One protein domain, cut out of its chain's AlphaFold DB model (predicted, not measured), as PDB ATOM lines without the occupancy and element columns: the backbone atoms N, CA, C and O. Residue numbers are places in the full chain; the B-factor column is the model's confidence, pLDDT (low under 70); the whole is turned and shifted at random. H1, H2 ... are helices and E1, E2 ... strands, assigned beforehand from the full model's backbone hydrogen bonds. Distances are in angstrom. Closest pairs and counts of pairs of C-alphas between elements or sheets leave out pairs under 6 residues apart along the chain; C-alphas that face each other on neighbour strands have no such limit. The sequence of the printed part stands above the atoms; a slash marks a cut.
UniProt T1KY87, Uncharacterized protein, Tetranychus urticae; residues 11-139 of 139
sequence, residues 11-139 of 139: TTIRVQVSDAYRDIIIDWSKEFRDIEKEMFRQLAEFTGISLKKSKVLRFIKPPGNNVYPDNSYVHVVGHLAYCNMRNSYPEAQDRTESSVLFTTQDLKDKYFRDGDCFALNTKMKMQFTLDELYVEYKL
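This is residues 11 to 139 of the 139 residues of an uncharacterized protein of Tetranychus urticae (UniProt T1KY87). A strongly twisted, branched sheet of six strands makes the body: the long strand E5 joins the hairpin E1 and E2 to the hairpin E3 and E4, and with E6 forms a third hairpin that reaches one end of the longest axis. Helix H1 packs on one face, with most of its contacts to E2 and fewer to E3 and E4; short H2 is on the opposite face, and loop residues 91 to 97 stick out. The printed part has 129 residues, with two named helices and six named strands in the order E1 E2 H1 E3 E4 H2 E5 E6; the class is mixed, helices and strands, and one strand pair is parallel. It is compact, with a radius of gyration of the C-alphas of 14.7 A and spans of 47 by 35 by 27 A.

Start at E1, residues 11 to 17, antiparallel to E2, residues 20 to 27, with N 13 and O 24 2.9 A apart. Next, H1, residues 32 to 47, is on the sheet; its closest C-alpha pair with E2 is Ile 35 and Asp 27, 6.5 A. Look then at E3, residues 54 to 61, antiparallel to E4, residues 81 to 86: N 57 and O 85 are 2.8 A apart. H2, residues 104 to 111, has a height of 8.3 A over the sheet, over none of its strands. E5, residues 117 to 127, pairs in staggered fashion: parallel to E1, N 118 to O 14 2.8 A; antiparallel to E3, N 121 to O 58 2.9 A; and antiparallel to E6, residues 132 to 138, N 124 to O 135 2.8 A. In H1 and H2 every O i to N i+4 pair is within hydrogen-bond range.

Find C-alpha 11 at (215.766, 183.284, 154.967), where E1 begins. H1 runs 22.4 A from C-alpha 32 at (226.733, 175.560, 151.642), E5 runs 32.0 A, and E6 ends at C-alpha 138, (232.509, 199.548, 150.823).

The C-alphas farthest apart are those of Pro 69 and Thr 129, 47.3 A. The printed part has no cut; the links E3 to E4 and E4 to H2 are long. Confidence is under 70 in residues 63 to 80, 88 to 102 and 125 to 139.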
ATOM      1  N   THR A  11     215.610 181.980 154.322       92.94
ATOM      2  CA  THR A  11     215.766 183.284 154.967       92.94
ATOM      3  C   THR A  11     215.858 184.350 153.893       92.94
ATOM      4  O   THR A  11     216.702 184.256 153.003       92.94
ATOM      5  N   THR A  12     215.051 185.396 154.007       94.19
ATOM      6  CA  THR A  12     215.174 186.599 153.188       94.19
ATOM      7  C   THR A  12     215.924 187.664 153.974       94.19
ATOM      8  O   THR A  12     215.472 188.117 155.024       94.19
ATOM      9  N   ILE A  13     217.078 188.085 153.468       91.75
ATOM     10  CA  ILE A  13     217.860 189.181 154.048       91.75
ATOM     11  C   ILE A  13     217.807 190.404 153.146       91.75
ATOM     12  O   ILE A  13     217.689 190.279 151.930       91.75
ATOM     13  N   ARG A  14     217.970 191.589 153.730       91.56
ATOM     14  CA  ARG A  14     218.095 192.844 152.989       91.56
ATOM     15  C   ARG A  14     219.550 193.263 152.930       91.56
ATOM     16  O   ARG A  14     220.230 193.317 153.952       91.56
ATOM     17  N   VAL A  15     220.025 193.614 151.747       87.94
ATOM     18  CA  VAL A  15     221.346 194.211 151.553       87.94
ATOM     19  C   VAL A  15     221.217 195.633 151.045       87.94
ATOM     20  O   VAL A  15     220.463 195.908 150.111       87.94
ATOM     21  N   GLN A  16     221.967 196.541 151.659       84.25
ATOM     22  CA  GLN A  16     222.135 197.889 151.145       84.25
ATOM     23  C   GLN A  16     223.160 197.875 150.014       84.25
ATOM     24  O   GLN A  16     224.290 197.411 150.184       84.25
ATOM     25  N   VAL A  17     222.756 198.387 148.857       77.06
ATOM     26  CA  VAL A  17     223.579 198.491 147.658       77.06
ATOM     27  C   VAL A  17     223.434 199.915 147.146       77.06
ATOM     28  O   VAL A  17     222.403 200.259 146.568       77.06
ATOM     29  N   SER A  18     224.458 200.747 147.357       73.12
ATOM     30  CA  SER A  18     224.368 202.189 147.090       73.12
ATOM     31  C   SER A  18     223.219 202.821 147.904       73.12
ATOM     32  O   SER A  18     223.216 202.772 149.135       73.12
ATOM     33  N   ASP A  19     222.232 203.386 147.222       76.38
ATOM     34  CA  ASP A  19     221.065 204.105 147.724       76.38
ATOM     35  C   ASP A  19     219.798 203.237 147.769       76.38
ATOM     36  O   ASP A  19     218.735 203.710 148.171       76.38
ATOM     37  N   ALA A  20     219.893 201.959 147.383       82.44
ATOM     38  CA  ALA A  20     218.772 201.030 147.356       82.44
ATOM     39  C   ALA A  20     218.988 199.824 148.277       82.44
ATOM     40  O   ALA A  20     220.108 199.371 148.510       82.44
ATOM     41  N   TYR A  21     217.876 199.250 148.740       87.44
ATOM     42  CA  TYR A  21     217.860 197.939 149.377       87.44
ATOM     43  C   TYR A  21     217.421 196.875 148.371       87.44
ATOM     44  O   TYR A  21     216.535 197.101 147.535       87.44
ATOM     45  N   ARG A  22     218.070 195.716 148.438       90.25
ATOM     46  CA  ARG A  22     217.745 194.531 147.642       90.25
ATOM     47  C   ARG A  22     217.614 193.335 148.563       90.25
ATOM     48  O   ARG A  22     218.382 193.209 149.514       90.25
ATOM     49  N   ASP A  23     216.662 192.471 148.259       93.31
ATOM     50  CA  ASP A  23     216.473 191.241 149.010       93.31
ATOM     51  C   ASP A  23     217.355 190.139 148.417       93.31
ATOM     52  O   ASP A  23     217.487 190.023 147.197       93.31
ATOM     53  N   ILE A  24     217.970 189.343 149.289       92.25
ATOM     54  CA  ILE A  24     218.652 188.097 148.943       92.25
ATOM     55  C   ILE A  24     217.932 186.970 149.666       92.25
ATOM     56  O   ILE A  24     217.740 187.022 150.881       92.25
ATOM     57  N   ILE A  25     217.578 185.933 148.917       94.31
ATOM     58  CA  ILE A  25     216.948 184.730 149.446       94.31
ATOM     59  C   ILE A  25     218.026 183.669 149.639       94.31
ATOM     60  O   ILE A  25     218.722 183.287 148.694       94.31
ATOM     61  N   ILE A  26     218.142 183.179 150.866       92.25
ATOM     62  CA  ILE A  26     219.039 182.103 151.264       92.25
ATOM     63  C   ILE A  26     218.212 180.837 151.437       92.25
ATOM     64  O   ILE A  26     217.275 180.827 152.227       92.25
ATOM     65  N   ASP A  27     218.558 179.782 150.706       93.38
ATOM     66  CA  ASP A  27     217.889 178.481 150.775       93.38
ATOM     67  C   ASP A  27     218.766 177.482 151.537       93.38
ATOM     68  O   ASP A  27     219.703 176.910 150.981       93.38
ATOM     69  N   TRP A  28     218.469 177.302 152.821       90.44
ATOM     70  CA  TRP A  28     219.223 176.465 153.752       90.44
ATOM     71  C   TRP A  28     219.032 174.965 153.534       90.44
ATOM     72  O   TRP A  28     219.771 174.185 154.127       90.44
ATOM     73  N   SER A  29     218.089 174.556 152.679       89.69
ATOM     74  CA  SER A  29     217.941 173.150 152.278       89.69
ATOM     75  C   SER A  29     219.083 172.671 151.368       89.69
ATOM     76  O   SER A  29     219.220 171.474 151.112       89.69
ATOM     77  N   LYS A  30     219.906 173.602 150.864       87.75
ATOM     78  CA  LYS A  30     221.020 173.334 149.952       87.75
ATOM     79  C   LYS A  30     222.350 173.204 150.685       87.75
ATOM     80  O   LYS A  30     222.571 173.767 151.754       87.75
ATOM     81  N   GLU A  31     223.292 172.546 150.021       86.38
ATOM     82  CA  GLU A  31     224.691 172.535 150.434       86.38
ATOM     83  C   GLU A  31     225.277 173.953 150.462       86.38
ATOM     84  O   GLU A  31     224.995 174.783 149.592       86.38
ATOM     85  N   PHE A  32     226.166 174.222 151.423       82.62
ATOM     86  CA  PHE A  32     226.733 175.560 151.642       82.62
ATOM     87  C   PHE A  32     227.358 176.165 150.377       82.62
ATOM     88  O   PHE A  32     227.186 177.345 150.090       82.62
ATOM     89  N   ARG A  33     228.042 175.345 149.572       81.81
ATOM     90  CA  ARG A  33     228.660 175.802 148.317       81.81
ATOM     91  C   ARG A  33     227.635 176.280 147.291       81.81
ATOM     92  O   ARG A  33     227.939 177.173 146.501       81.81
ATOM     93  N   ASP A  34     226.451 175.681 147.268       86.00
ATOM     94  CA  ASP A  34     225.386 176.090 146.356       86.00
ATOM     95  C   ASP A  34     224.648 177.316 146.890       86.00
ATOM     96  O   ASP A  34     224.306 178.195 146.098       86.00
ATOM     97  N   ILE A  35     224.518 177.442 148.216       87.12
ATOM     98  CA  ILE A  35     224.094 178.685 148.873       87.12
ATOM     99  C   ILE A  35     225.024 179.841 148.480       87.12
ATOM    100  O   ILE A  35     224.551 180.874 148.009       87.12
ATOM    101  N   GLU A  36     226.344 179.671 148.610       85.44
ATOM    102  CA  GLU A  36     227.319 180.706 148.248       85.44
ATOM    103  C   GLU A  36     227.171 181.131 146.780       85.44
ATOM    104  O   GLU A  36     227.033 182.321 146.492       85.44
ATOM    105  N   LYS A  37     227.160 180.174 145.839       85.81
ATOM    106  CA  LYS A  37     226.992 180.469 144.402       85.81
ATOM    107  C   LYS A  37     225.709 181.245 144.125       85.81
ATOM    108  O   LYS A  37     225.720 182.177 143.322       85.81
ATOM    109  N   GLU A  38     224.622 180.854 144.778       90.12
ATOM    110  CA  GLU A  38     223.313 181.467 144.612       90.12
ATOM    111  C   GLU A  38     223.292 182.906 145.143       90.12
ATOM    112  O   GLU A  38     222.800 183.799 144.454       90.12
ATOM    113  N   MET A  39     223.932 183.174 146.288       89.00
ATOM    114  CA  MET A  39     224.107 184.545 146.777       89.00
ATOM    115  C   MET A  39     224.900 185.398 145.786       89.00
ATOM    116  O   MET A  39     224.479 186.503 145.446       89.00
ATOM    117  N   PHE A  40     226.026 184.889 145.271       88.12
ATOM    118  CA  PHE A  40     226.803 185.598 144.251       88.12
ATOM    119  C   PHE A  40     225.976 185.875 142.986       88.12
ATOM    120  O   PHE A  40     226.124 186.950 142.401       88.12
ATOM    121  N   ARG A  41     225.114 184.938 142.565       90.00
ATOM    122  CA  ARG A  41     224.222 185.096 141.405       90.00
ATOM    123  C   ARG A  41     223.223 186.225 141.617       90.00
ATOM    124  O   ARG A  41     223.199 187.142 140.802       90.00
ATOM    125  N   GLN A  42     222.478 186.200 142.720       91.69
ATOM    126  CA  GLN A  42     221.527 187.264 143.059       91.69
ATOM    127  C   GLN A  42     222.231 188.628 143.122       91.69
ATOM    128  O   GLN A  42     221.769 189.603 142.539       91.69
ATOM    129  N   LEU A  43     223.422 188.683 143.723       86.38
ATOM    130  CA  LEU A  43     224.253 189.888 143.765       86.38
ATOM    131  C   LEU A  43     224.676 190.400 142.390       86.38
ATOM    132  O   LEU A  43     224.643 191.607 142.143       86.38
ATOM    133  N   ALA A  44     225.063 189.506 141.485       86.88
ATOM    134  CA  ALA A  44     225.393 189.873 140.115       86.88
ATOM    135  C   ALA A  44     224.175 190.443 139.368       86.88
ATOM    136  O   ALA A  44     224.337 191.379 138.586       86.88
ATOM    137  N   GLU A  45     222.970 189.927 139.634       88.31
ATOM    138  CA  GLU A  45     221.727 190.381 138.996       88.31
ATOM    139  C   GLU A  45     221.401 191.842 139.337       88.31
ATOM    140  O   GLU A  45     221.068 192.608 138.435       88.31
ATOM    141  N   PHE A  46     221.552 192.273 140.597       85.00
ATOM    142  CA  PHE A  46     221.235 193.660 140.968       85.00
ATOM    143  C   PHE A  46     222.417 194.640 140.923       85.00
ATOM    144  O   PHE A  46     222.183 195.840 140.804       85.00
ATOM    145  N   THR A  47     223.673 194.182 141.011       79.75
ATOM    146  CA  THR A  47     224.855 195.070 140.896       79.75
ATOM    147  C   THR A  47     225.401 195.181 139.472       79.75
ATOM    148  O   THR A  47     226.193 196.078 139.187       79.75
ATOM    149  N   GLY A  48     225.061 194.239 138.585       82.69
ATOM    150  CA  GLY A  48     225.694 194.094 137.269       82.69
ATOM    151  C   GLY A  48     227.148 193.602 137.324       82.69
ATOM    152  O   GLY A  48     227.803 193.473 136.285       82.69
ATOM    153  N   ILE A  49     227.689 193.312 138.513       81.19
ATOM    154  CA  ILE A  49     229.058 192.823 138.666       81.19
ATOM    155  C   ILE A  49     229.124 191.370 138.196       81.19
ATOM    156  O   ILE A  49     228.474 190.482 138.741       81.19
ATOM    157  N   SER A  50     229.975 191.102 137.205       81.38
ATOM    158  CA  SER A  50     230.180 189.742 136.707       81.38
ATOM    159  C   SER A  50     230.675 188.800 137.807       81.38
ATOM    160  O   SER A  50     231.697 189.063 138.445       81.38
ATOM    161  N   LEU A  51     230.036 187.631 137.912       81.81
ATOM    162  CA  LEU A  51     230.468 186.515 138.760       81.81
ATOM    163  C   LEU A  51     231.952 186.166 138.588       81.81
ATOM    164  O   LEU A  51     232.610 185.809 139.551       81.81
ATOM    165  N   LYS A  52     232.508 186.309 137.380       78.38
ATOM    166  CA  LYS A  52     233.927 186.025 137.101       78.38
ATOM    167  C   LYS A  52     234.884 187.029 137.744       78.38
ATOM    168  O   LYS A  52     236.062 186.733 137.916       78.38
ATOM    169  N   LYS A  53     234.392 188.233 138.043       75.44
ATOM    170  CA  LYS A  53     235.173 189.344 138.594       75.44
ATOM    171  C   LYS A  53     234.978 189.486 140.104       75.44
ATOM    172  O   LYS A  53     235.877 189.982 140.772       75.44
ATOM    173  N   SER A  54     233.853 189.046 140.664       77.56
ATOM    174  CA  SER A  54     233.622 189.058 142.116       77.56
ATOM    175  C   SER A  54     234.535 188.061 142.833       77.56
ATOM    176  O   SER A  54     234.645 186.915 142.415       77.56
ATOM    177  N   LYS A  55     235.182 188.460 143.932       77.81
ATOM    178  CA  LYS A  55     236.084 187.587 144.709       77.81
ATOM    179  C   LYS A  55     235.584 187.310 146.117       77.81
ATOM    180  O   LYS A  55     235.743 186.193 146.602       77.81
ATOM    181  N   VAL A  56     235.031 188.312 146.793       79.12
ATOM    182  CA  VAL A  56     234.534 188.185 148.170       79.12
ATOM    183  C   VAL A  56     233.259 188.996 148.320       79.12
ATOM    184  O   VAL A  56     233.191 190.115 147.814       79.12
ATOM    185  N   LEU A  57     232.298 188.436 149.044       81.62
ATOM    186  CA  LEU A  57     231.159 189.137 149.618       81.62
ATOM    187  C   LEU A  57     231.359 189.214 151.118       81.62
ATOM    188  O   LEU A  57     231.765 188.237 151.744       81.62
ATOM    189  N   ARG A  58     231.088 190.378 151.686       82.38
ATOM    190  CA  ARG A  58     231.128 190.610 153.117       82.38
ATOM    191  C   ARG A  58     229.809 191.239 153.536       82.38
ATOM    192  O   ARG A  58     229.515 192.363 153.142       82.38
ATOM    193  N   PHE A  59     229.058 190.510 154.350       82.88
ATOM    194  CA  PHE A  59     227.791 190.948 154.926       82.88
ATOM    195  C   PHE A  59     228.046 191.505 156.314       82.88
ATOM    196  O   PHE A  59     228.394 190.739 157.213       82.88
ATOM    197  N   ILE A  60     227.896 192.815 156.485       79.81
ATOM    198  CA  ILE A  60     228.158 193.504 157.751       79.81
ATOM    199  C   ILE A  60     226.828 193.848 158.418       79.81
ATOM    200  O   ILE A  60     226.005 194.526 157.807       79.81
ATOM    201  N   LYS A  61     226.605 193.412 159.665       78.31
ATOM    202  CA  LYS A  61     225.448 193.878 160.438       78.31
ATOM    203  C   LYS A  61     225.690 195.297 160.952       78.31
ATOM    204  O   LYS A  61     226.784 195.575 161.450       78.31
ATOM    205  N   PRO A  62     224.681 196.180 160.880       70.88
ATOM    206  CA  PRO A  62     224.773 197.508 161.463       70.88
ATOM    207  C   PRO A  62     224.878 197.436 163.001       70.88
ATOM    208  O   PRO A  62     224.427 196.456 163.608       70.88
ATOM    209  N   PRO A  63     225.452 198.467 163.650       65.50
ATOM    210  CA  PRO A  63     225.525 198.552 165.108       65.50
ATOM    211  C   PRO A  63     224.139 198.422 165.756       65.50
ATOM    212  O   PRO A  63     223.165 198.975 165.251       65.50
ATOM    213  N   GLY A  64     224.046 197.718 166.887       59.53
ATOM    214  CA  GLY A  64     222.788 197.536 167.630       59.53
ATOM    215  C   GLY A  64     221.941 196.334 167.195       59.53
ATOM    216  O   GLY A  64     221.094 195.886 167.965       59.53
ATOM    217  N   ASN A  65     222.222 195.729 166.033       57.84
ATOM    218  CA  ASN A  65     221.693 194.410 165.684       57.84
ATOM    219  C   ASN A  65     222.537 193.338 166.383       57.84
ATOM    220  O   ASN A  65     223.461 192.770 165.798       57.84
ATOM    221  N   ASN A  66     222.239 193.112 167.666       54.91
ATOM    222  CA  ASN A  66     222.926 192.132 168.503       54.91
ATOM    223  C   ASN A  66     222.984 190.774 167.793       54.91
ATOM    224  O   ASN A  66     221.955 190.146 167.525       54.91
ATOM    225  N   VAL A  67     224.199 190.290 167.524       55.22
ATOM    226  CA  VAL A  67     224.410 188.868 167.250       55.22
ATOM    227  C   VAL A  67     224.278 188.183 168.602       55.22
ATOM    228  O   VAL A  67     225.234 188.133 169.364       55.22
ATOM    229  N   TYR A  68     223.049 187.807 168.952       46.09
ATOM    230  CA  TYR A  68     222.747 187.070 170.173       46.09
ATOM    231  C   TYR A  68     222.463 185.603 169.822       46.09
ATOM    232  O   TYR A  68     221.611 185.381 168.962       46.09
ATOM    233  N   PRO A  69     223.092 184.603 170.463       50.34
ATOM    234  CA  PRO A  69     224.071 184.738 171.543       50.34
ATOM    235  C   PRO A  69     225.365 185.390 171.049       50.34
ATOM    236  O   PRO A  69     225.605 185.375 169.841       50.34
ATOM    237  N   ASP A  70     226.158 185.937 171.985       51.47
ATOM    238  CA  ASP A  70     227.512 186.453 171.735       51.47
ATOM    239  C   ASP A  70     228.218 185.553 170.721       51.47
ATOM    240  O   ASP A  70     228.553 184.400 170.998       51.47
ATOM    241  N   ASN A  71     228.379 186.057 169.502       50.25
ATOM    242  CA  ASN A  71     229.073 185.316 168.470       50.25
ATOM    243  C   ASN A  71     230.558 185.631 168.613       50.25
ATOM    244  O   ASN A  71     231.031 186.666 168.143       50.25
ATOM    245  N   SER A  72     231.279 184.712 169.256       47.34
ATOM    246  CA  SER A  72     232.714 184.766 169.575       47.34
ATOM    247  C   SER A  72     233.636 185.018 168.372       47.34
ATOM    248  O   SER A  72     234.843 185.173 168.537       47.34
ATOM    249  N   TYR A  73     233.082 185.025 167.160       51.16
ATOM    250  CA  TYR A  73     233.792 185.046 165.887       51.16
ATOM    251  C   TYR A  73     233.318 186.181 164.967       51.16
ATOM    252  O   TYR A  73     233.743 186.283 163.814       51.16
ATOM    253  N   VAL A  74     232.469 187.075 165.484       51.69
ATOM    254  CA  VAL A  74     232.351 188.435 164.966       51.69
ATOM    255  C   VAL A  74     233.721 189.077 165.117       51.69
ATOM    256  O   VAL A  74     234.163 189.389 166.218       51.69
ATOM    257  N   HIS A  75     234.429 189.264 164.009       51.84
ATOM    258  CA  HIS A  75     235.612 190.107 164.011       51.84
ATOM    259  C   HIS A  75     235.167 191.542 164.297       51.84
ATOM    260  O   HIS A  75     234.794 192.283 163.389       51.84
ATOM    261  N   VAL A  76     235.213 191.913 165.575       51.44
ATOM    262  CA  VAL A  76     234.987 193.256 166.109       51.44
ATOM    263  C   VAL A  76     236.120 194.168 165.620       51.44
ATOM    264  O   VAL A  76     236.967 194.609 166.388       51.44
ATOM    265  N   VAL A  77     236.184 194.461 164.322       49.25
ATOM    266  CA  VAL A  77     236.945 195.618 163.848       49.25
ATOM    267  C   VAL A  77     235.990 196.798 163.945       49.25
ATOM    268  O   VAL A  77     235.161 197.011 163.066       49.25
ATOM    269  N   GLY A  78     236.047 197.507 165.073       54.34
ATOM    270  CA  GLY A  78     235.193 198.669 165.330       54.34
ATOM    271  C   GLY A  78     233.731 198.343 165.661       54.34
ATOM    272  O   GLY A  78     232.857 199.105 165.269       54.34
ATOM    273  N   HIS A  79     233.455 197.245 166.380       57.16
ATOM    274  CA  HIS A  79     232.107 196.856 166.859       57.16
ATOM    275  C   HIS A  79     231.108 196.345 165.810       57.16
ATOM    276  O   HIS A  79     229.916 196.249 166.099       57.16
ATOM    277  N   LEU A  80     231.571 195.960 164.620       63.97
ATOM    278  CA  LEU A  80     230.708 195.442 163.555       63.97
ATOM    279  C   LEU A  80     230.850 193.924 163.387       63.97
ATOM    280  O   LEU A  80     231.962 193.405 163.306       63.97
ATOM    281  N   ALA A  81     229.721 193.221 163.277       71.75
ATOM    282  CA  ALA A  81     229.677 191.813 162.890       71.75
ATOM    283  C   ALA A  81     229.763 191.665 161.379       71.75
ATOM    284  O   ALA A  81     228.984 192.303 160.675       71.75
ATOM    285  N   TYR A  82     230.677 190.828 160.876       73.62
ATOM    286  CA  TYR A  82     230.741 190.522 159.449       73.62
ATOM    287  C   TYR A  82     230.900 189.030 159.140       73.62
ATOM    288  O   TYR A  82     231.648 188.318 159.808       73.62
ATOM    289  N   CYS A  83     230.250 188.580 158.065       78.38
ATOM    290  CA  CYS A  83     230.399 187.252 157.469       78.38
ATOM    291  C   CYS A  83     231.036 187.403 156.083       78.38
ATOM    292  O   CYS A  83     230.565 188.214 155.285       78.38
ATOM    293  N   ASN A  84     232.111 186.659 155.802       78.38
ATOM    294  CA  ASN A  84     232.770 186.658 154.494       78.38
ATOM    295  C   ASN A  84     232.418 185.383 153.722       78.38
ATOM    296  O   ASN A  84     232.613 184.288 154.236       78.38
ATOM    297  N   MET A  85     232.036 185.534 152.458       78.62
ATOM    298  CA  MET A  85     231.893 184.440 151.497       78.62
ATOM    299  C   MET A  85     232.859 184.666 150.348       78.62
ATOM    300  O   MET A  85     232.956 185.774 149.807       78.62
ATOM    301  N   ARG A  86     233.623 183.640 149.978       76.88
ATOM    302  CA  ARG A  86     234.636 183.756 148.926       76.88
ATOM    303  C   ARG A  86     234.119 183.093 147.662       76.88
ATOM    304  O   ARG A  86     233.721 181.938 147.682       76.88
ATOM    305  N   ASN A  87     234.206 183.807 146.547       73.50
ATOM    306  CA  ASN A  87     233.768 183.271 145.272       73.50
ATOM    307  C   ASN A  87     234.612 182.046 144.884       73.50
ATOM    308  O   ASN A  87     235.850 182.054 144.990       73.50
ATOM    309  N   SER A  88     233.919 181.006 144.435       68.62
ATOM    310  CA  SER A  88     234.470 179.740 143.950       68.62
ATOM    311  C   SER A  88     234.510 179.653 142.416       68.62
ATOM    312  O   SER A  88     234.980 178.663 141.870       68.62
ATOM    313  N   TYR A  89     234.064 180.686 141.694       63.62
ATOM    314  CA  TYR A  89     234.078 180.711 140.228       63.62
ATOM    315  C   TYR A  89     235.473 181.060 139.647       63.62
ATOM    316  O   TYR A  89     236.102 181.992 140.157       63.62
ATOM    317  N   PRO A  90     235.962 180.423 138.555       55.66
ATOM    318  CA  PRO A  90     235.418 179.256 137.846       55.66
ATOM    319  C   PRO A  90     235.958 177.912 138.362       55.66
ATOM    320  O   PRO A  90     235.528 176.865 137.887       55.66
ATOM    321  N   GLU A  91     236.911 177.922 139.289       56.22
ATOM    322  CA  GLU A  91     237.640 176.720 139.672       56.22
ATOM    323  C   GLU A  91     237.181 176.179 141.024       56.22
ATOM    324  O   GLU A  91     237.457 176.745 142.085       56.22
ATOM    325  N   ALA A  92     236.585 174.987 140.961       52.12
ATOM    326  CA  ALA A  92     236.642 174.001 142.028       52.12
ATOM    327  C   ALA A  92     238.088 173.492 142.176       52.12
ATOM    328  O   ALA A  92     238.366 172.317 141.979       52.12
ATOM    329  N   GLN A  93     239.043 174.378 142.459       45.31
ATOM    330  CA  GLN A  93     240.297 173.915 143.034       45.31
ATOM    331  C   GLN A  93     239.994 173.481 144.460       45.31
ATOM    332  O   GLN A  93     239.220 174.162 145.144       45.31
ATOM    333  N   ASP A  94     240.597 172.364 144.869       44.66
ATOM    334  CA  ASP A  94     240.741 171.908 146.250       44.66
ATOM    335  C   ASP A  94     241.259 173.051 147.124       44.66
ATOM    336  O   ASP A  94     242.434 173.169 147.467       44.66
ATOM    337  N   ARG A  95     240.360 173.957 147.485       47.69
ATOM    338  CA  ARG A  95     240.535 174.778 148.654       47.69
ATOM    339  C   ARG A  95     240.254 173.812 149.779       47.69
ATOM    340  O   ARG A  95     239.093 173.459 150.005       47.69
ATOM    341  N   THR A  96     241.331 173.385 150.441       40.88
ATOM    342  CA  THR A  96     241.260 173.047 151.858       40.88
ATOM    343  C   THR A  96     240.327 174.063 152.475       40.88
ATOM    344  O   THR A  96     240.506 175.267 152.270       40.88
ATOM    345  N   GLU A  97     239.241 173.512 153.006       43.84
ATOM    346  CA  GLU A  97     238.077 174.161 153.576       43.84
ATOM    347  C   GLU A  97     238.315 175.650 153.789       43.84
ATOM    348  O   GLU A  97     239.224 176.059 154.519       43.84
ATOM    349  N   SER A  98     237.507 176.474 153.107       43.41
ATOM    350  CA  SER A  98     237.349 177.871 153.498       43.41
ATOM    351  C   SER A  98     237.389 177.913 155.021       43.41
ATOM    352  O   SER A  98     236.773 177.057 155.654       43.41
ATOM    353  N   SER A  99     238.156 178.836 155.597       44.91
ATOM    354  CA  SER A  99     238.282 179.020 157.044       44.91
ATOM    355  C   SER A  99     236.956 179.513 157.655       44.91
ATOM    356  O   SER A  99     236.926 180.489 158.404       44.91
ATOM    357  N   VAL A 100     235.838 178.912 157.249       48.44
ATOM    358  CA  VAL A 100     234.523 179.019 157.833       48.44
ATOM    359  C   VAL A 100     234.645 178.248 159.132       48.44
ATOM    360  O   VAL A 100     234.563 177.028 159.177       48.44
ATOM    361  N   LEU A 101     234.884 178.981 160.208       54.62
ATOM    362  CA  LEU A 101     234.873 178.459 161.572       54.62
ATOM    363  C   LEU A 101     233.443 178.081 162.028       54.62
ATOM    364  O   LEU A 101     233.195 177.981 163.225       54.62
ATOM    365  N   PHE A 102     232.492 177.924 161.096       64.31
ATOM    366  CA  PHE A 102     231.058 177.785 161.347       64.31
ATOM    367  C   PHE A 102     230.438 176.710 160.465       64.31
ATOM    368  O   PHE A 102     230.832 176.529 159.311       64.31
ATOM    369  N   THR A 103     229.393 176.076 160.984       74.50
ATOM    370  CA  THR A 103     228.520 175.217 160.185       74.50
ATOM    371  C   THR A 103     227.487 176.052 159.420       74.50
ATOM    372  O   THR A 103     227.161 177.177 159.807       74.50
ATOM    373  N   THR A 104     226.907 175.494 158.354       79.56
ATOM    374  CA  THR A 104     225.740 176.081 157.668       79.56
ATOM    375  C   THR A 104     224.602 176.384 158.648       79.56
ATOM    376  O   THR A 104     223.954 177.423 158.541       79.56
ATOM    377  N   GLN A 105     224.409 175.514 159.645       80.75
ATOM    378  CA  GLN A 105     223.385 175.663 160.676       80.75
ATOM    379  C   GLN A 105     223.635 176.888 161.568       80.75
ATOM    380  O   GLN A 105     222.709 177.640 161.858       80.75
ATOM    381  N   ASP A 106     224.887 177.153 161.951       78.19
ATOM    382  CA  ASP A 106     225.224 178.353 162.726       78.19
ATOM    383  C   ASP A 106     224.914 179.639 161.951       78.19
ATOM    384  O   ASP A 106     224.443 180.621 162.530       78.19
ATOM    385  N   LEU A 107     225.154 179.643 160.637       81.50
ATOM    386  CA  LEU A 107     224.821 180.781 159.784       81.50
ATOM    387  C   LEU A 107     223.305 180.998 159.703       81.50
ATOM    388  O   LEU A 107     222.877 182.148 159.827       81.50
ATOM    389  N   LYS A 108     222.520 179.919 159.573       84.81
ATOM    390  CA  LYS A 108     221.049 179.946 159.582       84.81
ATOM    391  C   LYS A 108     220.496 180.481 160.904       84.81
ATOM    392  O   LYS A 108     219.731 181.437 160.917       84.81
ATOM    393  N   ASP A 109     220.915 179.902 162.025       81.81
ATOM    394  CA  ASP A 109     220.249 180.138 163.312       81.81
ATOM    395  C   ASP A 109     220.725 181.420 164.009       81.81
ATOM    396  O   ASP A 109     219.982 182.066 164.758       81.81
ATOM    397  N   LYS A 110     221.993 181.793 163.802       77.62
ATOM    398  CA  LYS A 110     222.652 182.837 164.602       77.62
ATOM    399  C   LYS A 110     222.988 184.083 163.799       77.62
ATOM    400  O   LYS A 110     222.981 185.175 164.371       77.62
ATOM    401  N   TYR A 111     223.298 183.950 162.507       80.62
ATOM    402  CA  TYR A 111     223.793 185.076 161.716       80.62
ATOM    403  C   TYR A 111     222.744 185.688 160.791       80.62
ATOM    404  O   TYR A 111     222.532 186.892 160.866       80.62
ATOM    405  N   PHE A 112     222.086 184.903 159.945       86.31
ATOM    406  CA  PHE A 112     221.132 185.406 158.959       86.31
ATOM    407  C   PHE A 112     219.700 185.127 159.409       86.31
ATOM    408  O   PHE A 112     219.187 184.027 159.218       86.31
ATOM    409  N   ARG A 113     219.046 186.135 159.990       85.94
ATOM    410  CA  ARG A 113     217.622 186.054 160.333       85.94
ATOM    411  C   ARG A 113     216.775 186.712 159.265       85.94
ATOM    412  O   ARG A 113     217.236 187.606 158.557       85.94
ATOM    413  N   ASP A 114     215.535 186.262 159.167       88.31
ATOM    414  CA  ASP A 114     214.600 186.824 158.205       88.31
ATOM    415  C   ASP A 114     214.363 188.311 158.496       88.31
ATOM    416  O   ASP A 114     214.192 188.719 159.647       88.31
ATOM    417  N   GLY A 115     214.446 189.133 157.453       86.19
ATOM    418  CA  GLY A 115     214.361 190.588 157.544       86.19
ATOM    419  C   GLY A 115     215.623 191.295 158.056       86.19
ATOM    420  O   GLY A 115     215.622 192.530 158.087       86.19
ATOM    421  N   ASP A 116     216.697 190.576 158.414       86.50
ATOM    422  CA  ASP A 116     217.963 191.209 158.802       86.50
ATOM    423  C   ASP A 116     218.487 192.096 157.667       86.50
ATOM    424  O   ASP A 116     218.461 191.728 156.490       86.50
ATOM    425  N   CYS A 117     219.017 193.259 158.038       87.12
ATOM    426  CA  CYS A 117     219.603 194.209 157.106       87.12
ATOM    427  C   CYS A 117     221.128 194.229 157.235       87.12
ATOM    428  O   CYS A 117     221.660 194.323 158.344       87.12
ATOM    429  N   PHE A 118     221.824 194.198 156.100       84.94
ATOM    430  CA  PHE A 118     223.280 194.170 156.020       84.94
ATOM    431  C   PHE A 118     223.812 195.266 155.097       84.94
ATOM    432  O   PHE A 118     223.252 195.522 154.030       84.94
ATOM    433  N   ALA A 119     224.945 195.854 155.472       82.62
ATOM    434  CA  ALA A 119     225.790 196.575 154.529       82.62
ATOM    435  C   ALA A 119     226.601 195.559 153.711       82.62
ATOM    436  O   ALA A 119     227.168 194.604 154.265       82.62
ATOM    437  N   LEU A 120     226.621 195.738 152.391       79.88
ATOM    438  CA  LEU A 120     227.300 194.840 151.467       79.88
ATOM    439  C   LEU A 120     228.657 195.410 151.066       79.88
ATOM    440  O   LEU A 120     228.745 196.346 150.276       79.88
ATOM    441  N   ASN A 121     229.723 194.727 151.470       77.12
ATOM    442  CA  ASN A 121     231.055 195.005 150.950       77.12
ATOM    443  C   ASN A 121     231.458 193.916 149.958       77.12
ATOM    444  O   ASN A 121     231.390 192.725 150.264       77.12
ATOM    445  N   THR A 122     231.925 194.301 148.771       73.31
ATOM    446  CA  THR A 122     232.394 193.342 147.763       73.31
ATOM    447  C   THR A 122     233.779 193.693 147.244       73.31
ATOM    448  O   THR A 122     234.134 194.861 147.085       73.31
ATOM    449  N   LYS A 123     234.590 192.663 146.983       73.69
ATOM    450  CA  LYS A 123     235.892 192.812 146.325       73.69
ATOM    451  C   LYS A 123     235.812 192.294 144.905       73.69
ATOM    452  O   LYS A 123     235.529 191.114 144.700       73.69
ATOM    453  N   MET A 124     236.145 193.147 143.947       73.00
ATOM    454  CA  MET A 124     236.270 192.795 142.540       73.00
ATOM    455  C   MET A 124     237.739 192.632 142.159       73.00
ATOM    456  O   MET A 124     238.572 193.482 142.473       73.00
ATOM    457  N   LYS A 125     238.050 191.547 141.454       69.12
ATOM    458  CA  LYS A 125     239.318 191.345 140.760       69.12
ATOM    459  C   LYS A 125     239.225 192.001 139.385       69.12
ATOM    460  O   LYS A 125     238.392 191.618 138.561       69.12
ATOM    461  N   MET A 126     240.086 192.976 139.137       63.72
ATOM    462  CA  MET A 126     240.308 193.555 137.819       63.72
ATOM    463  C   MET A 126     241.677 193.095 137.320       63.72
ATOM    464  O   MET A 126     242.667 193.165 138.041       63.72
ATOM    465  N   GLN A 127     241.726 192.590 136.090       58.25
ATOM    466  CA  GLN A 127     242.990 192.365 135.397       58.25
ATOM    467  C   GLN A 127     243.284 193.617 134.580       58.25
ATOM    468  O   GLN A 127     242.562 193.912 133.629       58.25
ATOM    469  N   PHE A 128     244.320 194.349 134.971       52.25
ATOM    470  CA  PHE A 128     245.049 195.210 134.049       52.25
ATOM    471  C   PHE A 128     246.342 194.478 133.684       52.25
ATOM    472  O   PHE A 128     246.760 193.570 134.392       52.25
ATOM    473  N   THR A 129     246.900 194.775 132.517       55.97
ATOM    474  CA  THR A 129     248.104 194.145 131.948       55.97
ATOM    475  C   THR A 129     249.111 193.671 133.011       55.97
ATOM    476  O   THR A 129     249.688 194.495 133.710       55.97
ATOM    477  N   LEU A 130     249.284 192.344 133.106       57.88
ATOM    478  CA  LEU A 130     250.182 191.568 133.985       57.88
ATOM    479  C   LEU A 130     250.009 191.687 135.517       57.88
ATOM    480  O   LEU A 130     250.330 190.714 136.197       57.88
ATOM    481  N   ASP A 131     249.418 192.758 136.051       56.69
ATOM    482  CA  ASP A 131     249.216 192.952 137.495       56.69
ATOM    483  C   ASP A 131     247.740 192.797 137.924       56.69
ATOM    484  O   ASP A 131     246.805 193.327 137.316       56.69
ATOM    485  N   GLU A 132     247.499 192.063 139.016       59.28
ATOM    486  CA  GLU A 132     246.153 191.907 139.582       59.28
ATOM    487  C   GLU A 132     245.774 193.106 140.463       59.28
ATOM    488  O   GLU A 132     246.349 193.305 141.535       59.28
ATOM    489  N   LEU A 133     244.743 193.863 140.072       56.28
ATOM    490  CA  LEU A 133     244.170 194.938 140.885       56.28
ATOM    491  C   LEU A 133     242.915 194.443 141.619       56.28
ATOM    492  O   LEU A 133     242.009 193.858 141.019       56.28
ATOM    493  N   TYR A 134     242.825 194.722 142.919       60.12
ATOM    494  CA  TYR A 134     241.626 194.467 143.719       60.12
ATOM    495  C   TYR A 134     240.933 195.780 144.072       60.12
ATOM    496  O   TYR A 134     241.507 196.611 144.770       60.12
ATOM    497  N   VAL A 135     239.683 195.940 143.633       61.09
ATOM    498  CA  VAL A 135     238.828 197.071 144.017       61.09
ATOM    499  C   VAL A 135     237.873 196.601 145.107       61.09
ATOM    500  O   VAL A 135     237.140 195.630 144.915       61.09
ATOM    501  N   GLU A 136     237.906 197.254 146.268       66.69
ATOM    502  CA  GLU A 136     236.965 197.017 147.364       66.69
ATOM    503  C   GLU A 136     235.885 198.096 147.338       66.69
ATOM    504  O   GLU A 136     236.170 199.272 147.549       66.69
ATOM    505  N   TYR A 137     234.647 197.677 147.099       62.31
ATOM    506  CA  TYR A 137     233.478 198.517 147.297       62.31
ATOM    507  C   TYR A 137     233.036 198.342 148.742       62.31
ATOM    508  O   TYR A 137     232.676 197.236 149.157       62.31
ATOM    509  N   LYS A 138     233.131 199.428 149.507       61.34
ATOM    510  CA  LYS A 138     232.509 199.548 150.823       61.34
ATOM    511  C   LYS A 138     231.239 200.361 150.618       61.34
ATOM    512  O   LYS A 138     231.360 201.530 150.253       61.34
ATOM    513  N   LEU A 139     230.085 199.714 150.731       55.12
ATOM    514  CA  LEU A 139     228.776 200.348 150.562       55.12
ATOM    515  C   LEU A 139     228.155 200.597 151.933       55.12
ATOM    516  O   LEU A 139     228.288 199.708 152.804       55.12
TER     517      LEU A 139